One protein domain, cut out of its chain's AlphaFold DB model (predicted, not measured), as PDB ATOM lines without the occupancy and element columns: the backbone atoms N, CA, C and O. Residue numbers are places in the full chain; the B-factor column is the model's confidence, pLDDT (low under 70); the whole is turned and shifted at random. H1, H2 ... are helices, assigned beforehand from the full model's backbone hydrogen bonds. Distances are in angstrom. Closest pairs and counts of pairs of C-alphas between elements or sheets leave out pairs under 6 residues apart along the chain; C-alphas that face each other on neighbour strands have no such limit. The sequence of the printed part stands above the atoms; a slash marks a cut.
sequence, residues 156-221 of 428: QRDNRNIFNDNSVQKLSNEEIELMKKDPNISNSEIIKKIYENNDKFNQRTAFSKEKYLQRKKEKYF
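What this domain is: This is residues 156 to 221 of the 428 residues of the protein "tRNA (adenine(58)-N(1))-methyltransferase non-catalytic subunit TRM6" of Tetrahymena thermophila (strain SB210) (UniProt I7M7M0). Three helices are joined as a zigzag of two helical hairpins, with H2 between H1 and H3, and a long unnamed stretch, residues 156 to 172, leads along the long axis of the domain to H1. H3 is the longest helix, and H1 and H3 do not meet. The printed part has 66 residues with three named helices, in the order H1, H2, H3, and no named strand; its class is all helix. It is only just compact, close to loose, with a radius of gyration of the C-alphas of 12.9 A, and its elongated outline spans 40 by 21 by 15 A.

Where its parts are: Residues 156 to 172 come first, with no named element. H1, residues 173 to 181, begins at C-alpha 173 at (227.833, 142.297, 173.790) and measures 12.7 A from first to last C-alpha. H2, residues 187 to 196, measures 14.3 A. H3, residues 206 to 220, measures 21.0 A and ends at C-alpha 220 at (220.422, 140.751, 185.047).

How they stand to each other: H1 and H2 form a helical hairpin over a tight link of 5 residues. They touch, closest at the C-alphas of Met 179 and Ile 190, 6.9 A apart, and run opposite ways at a shallow tilt of 27 degrees. H2 and H3 form a second helical hairpin over a short link of 9 residues. They touch, closest at the C-alphas of Asn 187 and Tyr 220, 6.1 A apart, and run opposite ways at a steep tilt of 40 degrees. H1 and H3 are apart. In H1, H2 and H3 every O i to N i+4 pair is within hydrogen-bond range.

The domain as a whole: The two C-alphas farthest apart are those of Arg 160 and Pro 183, at 40.3 A. The printed part has no cut, and neither link between its helices is long. The mean pLDDT of the printed part is 87.1, and residue 156 alone is under 70.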
ATOM      1  N   GLN A 156     218.738 170.675 187.987       68.50
ATOM      2  CA  GLN A 156     217.895 170.789 186.792       68.50
ATOM      3  C   GLN A 156     218.664 170.319 185.549       68.50
ATOM      4  O   GLN A 156     219.301 171.097 184.843       68.50
ATOM      5  N   ARG A 157     218.611 169.014 185.290       79.75
ATOM      6  CA  ARG A 157     219.134 168.386 184.072       79.75
ATOM      7  C   ARG A 157     218.012 168.223 183.051       79.75
ATOM      8  O   ARG A 157     216.867 167.968 183.415       79.75
ATOM      9  N   ASP A 158     218.348 168.293 181.769       85.12
ATOM     10  CA  ASP A 158     217.428 167.966 180.682       85.12
ATOM     11  C   ASP A 158     218.117 167.141 179.590       85.12
ATOM     12  O   ASP A 158     219.311 166.850 179.645       85.12
ATOM     13  N   ASN A 159     217.333 166.697 178.610       87.50
ATOM     14  CA  ASN A 159     217.798 165.847 177.524       87.50
ATOM     15  C   ASN A 159     218.160 166.617 176.242       87.50
ATOM     16  O   ASN A 159     218.352 165.964 175.216       87.50
ATOM     17  N   ARG A 160     218.285 167.956 176.261       89.06
ATOM     18  CA  ARG A 160     218.477 168.759 175.033       89.06
ATOM     19  C   ARG A 160     219.763 168.417 174.271       89.06
ATOM     20  O   ARG A 160     219.805 168.545 173.055       89.06
ATOM     21  N   ASN A 161     220.783 167.945 174.992       87.00
ATOM     22  CA  ASN A 161     222.093 167.564 174.453       87.00
ATOM     23  C   ASN A 161     222.306 166.035 174.389       87.00
ATOM     24  O   ASN A 161     223.410 165.572 174.100       87.00
ATOM     25  N   ILE A 162     221.275 165.226 174.669       85.12
ATOM     26  CA  ILE A 162     221.371 163.760 174.643       85.12
ATOM     27  C   ILE A 162     220.927 163.247 173.270       85.12
ATOM     28  O   ILE A 162     219.746 163.004 173.030       85.12
ATOM     29  N   PHE A 163     221.892 163.027 172.379       85.62
ATOM     30  CA  PHE A 163     221.646 162.421 171.063       85.62
ATOM     31  C   PHE A 163     221.580 160.883 171.129       85.62
ATOM     32  O   PHE A 163     222.190 160.260 172.004       85.62
ATOM     33  N   ASN A 164     220.825 160.249 170.232       82.12
ATOM     34  CA  ASN A 164     220.717 158.790 170.178       82.12
ATOM     35  C   ASN A 164     221.750 158.211 169.204       82.12
ATOM     36  O   ASN A 164     221.465 158.075 168.018       82.12
ATOM     37  N   ASP A 165     222.922 157.852 169.726       82.88
ATOM     38  CA  ASP A 165     224.013 157.268 168.943       82.88
ATOM     39  C   ASP A 165     224.285 155.839 169.423       82.88
ATOM     40  O   ASP A 165     224.274 155.557 170.623       82.88
ATOM     41  N   ASN A 166     224.588 154.924 168.501       79.31
ATOM     42  CA  ASN A 166     224.909 153.536 168.857       79.31
ATOM     43  C   ASN A 166     226.251 153.398 169.610       79.31
ATOM     44  O   ASN A 166     226.533 152.333 170.149       79.31
ATOM     45  N   SER A 167     227.050 154.466 169.692       80.25
ATOM     46  CA  SER A 167     228.344 154.526 170.388       80.25
ATOM     47  C   SER A 167     228.248 154.867 171.881       80.25
ATOM     48  O   SER A 167     229.269 154.948 172.554       80.25
ATOM     49  N   VAL A 168     227.041 155.069 172.426       83.62
ATOM     50  CA  VAL A 168     226.846 155.511 173.824       83.62
ATOM     51  C   VAL A 168     227.279 154.466 174.858       83.62
ATOM     52  O   VAL A 168     227.601 154.821 175.991       83.62
ATOM     53  N   GLN A 169     227.227 153.182 174.505       87.25
ATOM     54  CA  GLN A 169     227.714 152.092 175.347       87.25
ATOM     55  C   GLN A 169     229.051 151.605 174.794       87.25
ATOM     56  O   GLN A 169     229.093 151.116 173.667       87.25
ATOM     57  N   LYS A 170     230.113 151.714 175.598       90.19
ATOM     58  CA  LYS A 170     231.461 151.286 175.200       90.19
ATOM     59  C   LYS A 170     231.670 149.779 175.309       90.19
ATOM     60  O   LYS A 170     232.486 149.239 174.574       90.19
ATOM     61  N   LEU A 171     230.929 149.106 176.192       91.38
ATOM     62  CA  LEU A 171     231.003 147.653 176.331       91.38
ATOM     63  C   LEU A 171     230.261 146.947 175.196       91.38
ATOM     64  O   LEU A 171     229.072 147.182 174.953       91.38
ATOM     65  N   SER A 172     230.954 146.020 174.552       91.56
ATOM     66  CA  SER A 172     230.401 145.120 173.549       91.56
ATOM     67  C   SER A 172     229.495 144.050 174.175       91.56
ATOM     68  O   SER A 172     229.551 143.740 175.370       91.56
ATOM     69  N   ASN A 173     228.646 143.434 173.347       90.31
ATOM     70  CA  ASN A 173     227.833 142.297 173.790       90.31
ATOM     71  C   ASN A 173     228.702 141.101 174.204       90.31
ATOM     72  O   ASN A 173     228.339 140.396 175.142       90.31
ATOM     73  N   GLU A 174     229.835 140.885 173.535       93.12
ATOM     74  CA  GLU A 174     230.755 139.781 173.823       93.12
ATOM     75  C   GLU A 174     231.388 139.929 175.209       93.12
ATOM     76  O   GLU A 174     231.346 138.988 175.998       93.12
ATOM     77  N   GLU A 175     231.859 141.128 175.564       92.94
ATOM     78  CA  GLU A 175     232.393 141.425 176.902       92.94
ATOM     79  C   GLU A 175     231.344 141.213 177.998       92.94
ATOM     80  O   GLU A 175     231.639 140.657 179.056       92.94
ATOM     81  N   ILE A 176     230.089 141.598 177.744       91.50
ATOM     82  CA  ILE A 176     228.987 141.375 178.690       91.50
ATOM     83  C   ILE A 176     228.696 139.879 178.864       91.50
ATOM     84  O   ILE A 176     228.419 139.442 179.979       91.50
ATOM     85  N   GLU A 177     228.740 139.085 177.793       90.31
ATOM     86  CA  GLU A 177     228.558 137.632 177.885       90.31
ATOM     87  C   GLU A 177     229.735 136.940 178.584       90.31
ATOM     88  O   GLU A 177     229.511 135.976 179.314       90.31
ATOM     89  N   LEU A 178     230.964 137.442 178.426       93.38
ATOM     90  CA  LEU A 178     232.121 136.966 179.187       93.38
ATOM     91  C   LEU A 178     231.949 137.246 180.683       93.38
ATOM     92  O   LEU A 178     232.094 136.327 181.485       93.38
ATOM     93  N   MET A 179     231.533 138.460 181.061       92.19
ATOM     94  CA  MET A 179     231.284 138.799 182.468       92.19
ATOM     95  C   MET A 179     230.181 137.944 183.101       92.19
ATOM     96  O   MET A 179     230.289 137.582 184.262       92.19
ATOM     97  N   LYS A 180     229.133 137.583 182.350       88.50
ATOM     98  CA  LYS A 180     228.071 136.689 182.849       88.50
ATOM     99  C   LYS A 180     228.534 135.255 183.095       88.50
ATOM    100  O   LYS A 180     227.859 134.524 183.812       88.50
ATOM    101  N   LYS A 181     229.597 134.820 182.413       87.38
ATOM    102  CA  LYS A 181     230.166 133.474 182.556       87.38
ATOM    103  C   LYS A 181     231.217 133.407 183.660       87.38
ATOM    104  O   LYS A 181     231.543 132.303 184.085       87.38
ATOM    105  N   ASP A 182     231.749 134.548 184.090       88.81
ATOM    106  CA  ASP A 182     232.739 134.622 185.157       88.81
ATOM    107  C   ASP A 182     232.051 134.504 186.531       88.81
ATOM    108  O   ASP A 182     231.281 135.392 186.902       88.81
ATOM    109  N   PRO A 183     232.312 133.436 187.307       84.50
ATOM    110  CA  PRO A 183     231.702 133.255 188.621       84.50
ATOM    111  C   PRO A 183     232.174 134.287 189.658       84.50
ATOM    112  O   PRO A 183     231.541 134.411 190.704       84.50
ATOM    113  N   ASN A 184     233.264 135.017 189.394       88.44
ATOM    114  CA  ASN A 184     233.801 136.020 190.316       88.44
ATOM    115  C   ASN A 184     233.148 137.396 190.157       88.44
ATOM    116  O   ASN A 184     233.396 138.273 190.980       88.44
ATOM    117  N   ILE A 185     232.350 137.610 189.105       87.44
ATOM    118  CA  ILE A 185     231.726 138.904 188.825       87.44
ATOM    119  C   ILE A 185     230.247 138.837 189.199       87.44
ATOM    120  O   ILE A 185     229.455 138.123 188.584       87.44
ATOM    121  N   SER A 186     229.848 139.631 190.191       87.38
ATOM    122  CA  SER A 186     228.448 139.700 190.616       87.38
ATOM    123  C   SER A 186     227.562 140.437 189.598       87.38
ATOM    124  O   SER A 186     228.000 141.347 188.890       87.38
ATOM    125  N   ASN A 187     226.263 140.117 189.560       87.88
ATOM    126  CA  ASN A 187     225.293 140.853 188.733       87.88
ATOM    127  C   ASN A 187     225.290 142.363 189.045       87.88
ATOM    128  O   ASN A 187     225.152 143.184 188.134       87.88
ATOM    129  N   SER A 188     225.498 142.737 190.312       87.38
ATOM    130  CA  SER A 188     225.661 144.129 190.748       87.38
ATOM    131  C   SER A 188     226.867 144.802 190.090       87.38
ATOM    132  O   SER A 188     226.744 145.918 189.580       87.38
ATOM    133  N   GLU A 189     228.015 144.123 190.031       89.81
ATOM    134  CA  GLU A 189     229.216 144.627 189.357       89.81
ATOM    135  C   GLU A 189     229.034 144.749 187.845       89.81
ATOM    136  O   GLU A 189     229.495 145.724 187.255       89.81
ATOM    137  N   ILE A 190     228.327 143.808 187.211       90.44
ATOM    138  CA  ILE A 190     227.999 143.899 185.782       90.44
ATOM    139  C   ILE A 190     227.179 145.164 185.519       90.44
ATOM    140  O   ILE A 190     227.486 145.926 184.602       90.44
ATOM    141  N   ILE A 191     226.142 145.414 186.325       89.62
ATOM    142  CA  ILE A 191     225.312 146.618 186.196       89.62
ATOM    143  C   ILE A 191     226.159 147.876 186.408       89.62
ATOM    144  O   ILE A 191     226.029 148.814 185.618       89.62
ATOM    145  N   LYS A 192     227.048 147.866 187.411       90.00
ATOM    146  CA  LYS A 192     227.992 148.952 187.693       90.00
ATOM    147  C   LYS A 192     228.878 149.280 186.496       90.00
ATOM    148  O   LYS A 192     228.798 150.386 185.964       90.00
ATOM    149  N   LYS A 193     229.598 148.285 185.978       92.38
ATOM    150  CA  LYS A 193     230.445 148.433 184.787       92.38
ATOM    151  C   LYS A 193     229.655 148.940 183.579       92.38
ATOM    152  O   LYS A 193     230.161 149.759 182.816       92.38
ATOM    153  N   ILE A 194     228.407 148.499 183.405       90.12
ATOM    154  CA  ILE A 194     227.545 148.918 182.290       90.12
ATOM    155  C   ILE A 194     227.203 150.406 182.327       90.12
ATOM    156  O   ILE A 194     227.171 151.024 181.259       90.12
ATOM    157  N   TYR A 195     226.882 150.976 183.492       87.69
ATOM    158  CA  TYR A 195     226.556 152.402 183.555       87.69
ATOM    159  C   TYR A 195     227.807 153.284 183.641       87.69
ATOM    160  O   TYR A 195     227.778 154.383 183.098       87.69
ATOM    161  N   GLU A 196     228.911 152.807 184.228       88.94
ATOM    162  CA  GLU A 196     230.210 153.505 184.211       88.94
ATOM    163  C   GLU A 196     230.743 153.675 182.781       88.94
ATOM    164  O   GLU A 196     231.306 154.712 182.439       88.94
ATOM    165  N   ASN A 197     230.496 152.692 181.910       90.50
ATOM    166  CA  ASN A 197     230.859 152.729 180.489       90.50
ATOM    167  C   ASN A 197     229.792 153.380 179.588       90.50
ATOM    168  O   ASN A 197     229.841 153.251 178.361       90.50
ATOM    169  N   ASN A 198     228.809 154.066 180.178       88.88
ATOM    170  CA  ASN A 198     227.783 154.793 179.445       88.88
ATOM    171  C   ASN A 198     228.059 156.300 179.479       88.88
ATOM    172  O   ASN A 198     227.744 156.976 180.458       88.88
ATOM    173  N   ASP A 199     228.559 156.842 178.369       85.50
ATOM    174  CA  ASP A 199     229.014 158.242 178.280       85.50
ATOM    175  C   ASP A 199     227.932 159.269 178.630       85.50
ATOM    176  O   ASP A 199     228.215 160.372 179.097       85.50
ATOM    177  N   LYS A 200     226.665 158.906 178.415       85.38
ATOM    178  CA  LYS A 200     225.517 159.796 178.611       85.38
ATOM    179  C   LYS A 200     224.786 159.536 179.930       85.38
ATOM    180  O   LYS A 200     223.780 160.190 180.183       85.38
ATOM    181  N   PHE A 201     225.238 158.610 180.785       85.19
ATOM    182  CA  PHE A 201     224.529 158.267 182.027       85.19
ATOM    183  C   PHE A 201     224.501 159.433 183.015       85.19
ATOM    184  O   PHE A 201     223.439 159.775 183.533       85.19
ATOM    185  N   ASN A 202     225.633 160.120 183.181       85.50
ATOM    186  CA  ASN A 202     225.737 161.277 184.069       85.50
ATOM    187  C   ASN A 202     224.965 162.499 183.566       85.50
ATOM    188  O   ASN A 202     224.621 163.352 184.370       85.50
ATOM    189  N   GLN A 203     224.640 162.582 182.275       86.00
ATOM    190  CA  GLN A 203     223.835 163.679 181.722       86.00
ATOM    191  C   GLN A 203     222.329 163.474 181.953       86.00
ATOM    192  O   GLN A 203     221.535 164.391 181.768       86.00
ATOM    193  N   ARG A 204     221.906 162.270 182.363       84.81
ATOM    194  CA  ARG A 204     220.494 161.951 182.593       84.81
ATOM    195  C   ARG A 204     219.973 162.621 183.865       84.81
ATOM    196  O   ARG A 204     220.670 162.730 184.874       84.81
ATOM    197  N   THR A 205     218.691 162.968 183.823       86.31
ATOM    198  CA  THR A 205     217.866 163.297 184.995       86.31
ATOM    199  C   THR A 205     217.813 162.117 185.971       86.31
ATOM    200  O   THR A 205     217.819 160.972 185.503       86.31
ATOM    201  N   ALA A 206     217.606 162.368 187.266       83.00
ATOM    202  CA  ALA A 206     217.457 161.326 188.293       83.00
ATOM    203  C   ALA A 206     216.455 160.218 187.894       83.00
ATOM    204  O   ALA A 206     216.817 159.045 187.835       83.00
ATOM    205  N   PHE A 207     215.244 160.580 187.449       82.62
ATOM    206  CA  PHE A 207     214.230 159.598 187.023       82.62
ATOM    207  C   PHE A 207     214.657 158.723 185.833       82.62
ATOM    208  O   PHE A 207     214.258 157.565 185.728       82.62
ATOM    209  N   SER A 208     215.453 159.271 184.914       85.50
ATOM    210  CA  SER A 208     215.970 158.542 183.746       85.50
ATOM    211  C   SER A 208     217.109 157.597 184.129       85.50
ATOM    212  O   SER A 208     217.177 156.494 183.582       85.50
ATOM    213  N   LYS A 209     217.968 157.986 185.087       86.81
ATOM    214  CA  LYS A 209     218.975 157.091 185.680       86.81
ATOM    215  C   LYS A 209     218.297 155.917 186.385       86.81
ATOM    216  O   LYS A 209     218.620 154.772 186.095       86.81
ATOM    217  N   GLU A 210     217.300 156.191 187.219       82.88
ATOM    218  CA  GLU A 210     216.555 155.167 187.953       82.88
ATOM    219  C   GLU A 210     215.848 154.191 187.007       82.88
ATOM    220  O   GLU A 210     216.074 152.986 187.074       82.88
ATOM    221  N   LYS A 211     215.091 154.702 186.025       86.06
ATOM    222  CA  LYS A 211     214.443 153.868 184.999       86.06
ATOM    223  C   LYS A 211     215.453 153.014 184.229       86.06
ATOM    224  O   LYS A 211     215.143 151.895 183.817       86.06
ATOM    225  N   TYR A 212     216.657 153.536 183.990       86.94
ATOM    226  CA  TYR A 212     217.738 152.778 183.366       86.94
ATOM    227  C   TYR A 212     218.233 151.652 184.281       86.94
ATOM    228  O   TYR A 212     218.291 150.507 183.835       86.94
ATOM    229  N   LEU A 213     218.554 151.957 185.540       87.06
ATOM    230  CA  LEU A 213     219.033 150.984 186.525       87.06
ATOM    231  C   LEU A 213     217.994 149.894 186.787       87.06
ATOM    232  O   LEU A 213     218.344 148.719 186.741       87.06
ATOM    233  N   GLN A 214     216.721 150.258 186.946       84.56
ATOM    234  CA  GLN A 214     215.613 149.320 187.118       84.56
ATOM    235  C   GLN A 214     215.553 148.314 185.963       84.56
ATOM    236  O   GLN A 214     215.615 147.107 186.183       84.56
ATOM    237  N   ARG A 215     215.579 148.787 184.711       87.75
ATOM    238  CA  ARG A 215     215.613 147.907 183.527       87.75
ATOM    239  C   ARG A 215     216.828 146.982 183.505       87.75
ATOM    240  O   ARG A 215     216.758 145.877 182.966       87.75
ATOM    241  N   LYS A 216     217.975 147.425 184.032       89.00
ATOM    242  CA  LYS A 216     219.162 146.571 184.167       89.00
ATOM    243  C   LYS A 216     218.956 145.544 185.279       89.00
ATOM    244  O   LYS A 216     219.175 144.368 185.017       89.00
ATOM    245  N   LYS A 217     218.449 145.930 186.449       88.50
ATOM    246  CA  LYS A 217     218.130 144.993 187.534       88.50
ATOM    247  C   LYS A 217     217.162 143.903 187.072       88.50
ATOM    248  O   LYS A 217     217.482 142.726 187.182       88.50
ATOM    249  N   GLU A 218     216.063 144.280 186.423       88.19
ATOM    250  CA  GLU A 218     215.103 143.358 185.797       88.19
ATOM    251  C   GLU A 218     215.763 142.415 184.777       88.19
ATOM    252  O   GLU A 218     215.373 141.251 184.626       88.19
ATOM    253  N   LYS A 219     216.766 142.908 184.038       88.62
ATOM    254  CA  LYS A 219     217.478 142.134 183.018       88.62
ATOM    255  C   LYS A 219     218.435 141.102 183.616       88.62
ATOM    256  O   LYS A 219     218.421 139.962 183.150       88.62
ATOM    257  N   TYR A 220     219.284 141.528 184.549       88.25
ATOM    258  CA  TYR A 220     220.422 140.751 185.047       88.25
ATOM    259  C   TYR A 220     220.068 139.911 186.272       88.25
ATOM    260  O   TYR A 220     220.505 138.767 186.346       88.25
ATOM    261  N   PHE A 221     219.215 140.413 187.165       89.12
ATOM    262  CA  PHE A 221     218.718 139.616 188.276       89.12
ATOM    263  C   PHE A 221     217.488 138.813 187.881       89.12
ATOM    264  O   PHE A 221     216.548 139.312 187.248       89.12
TER     265      PHE A 221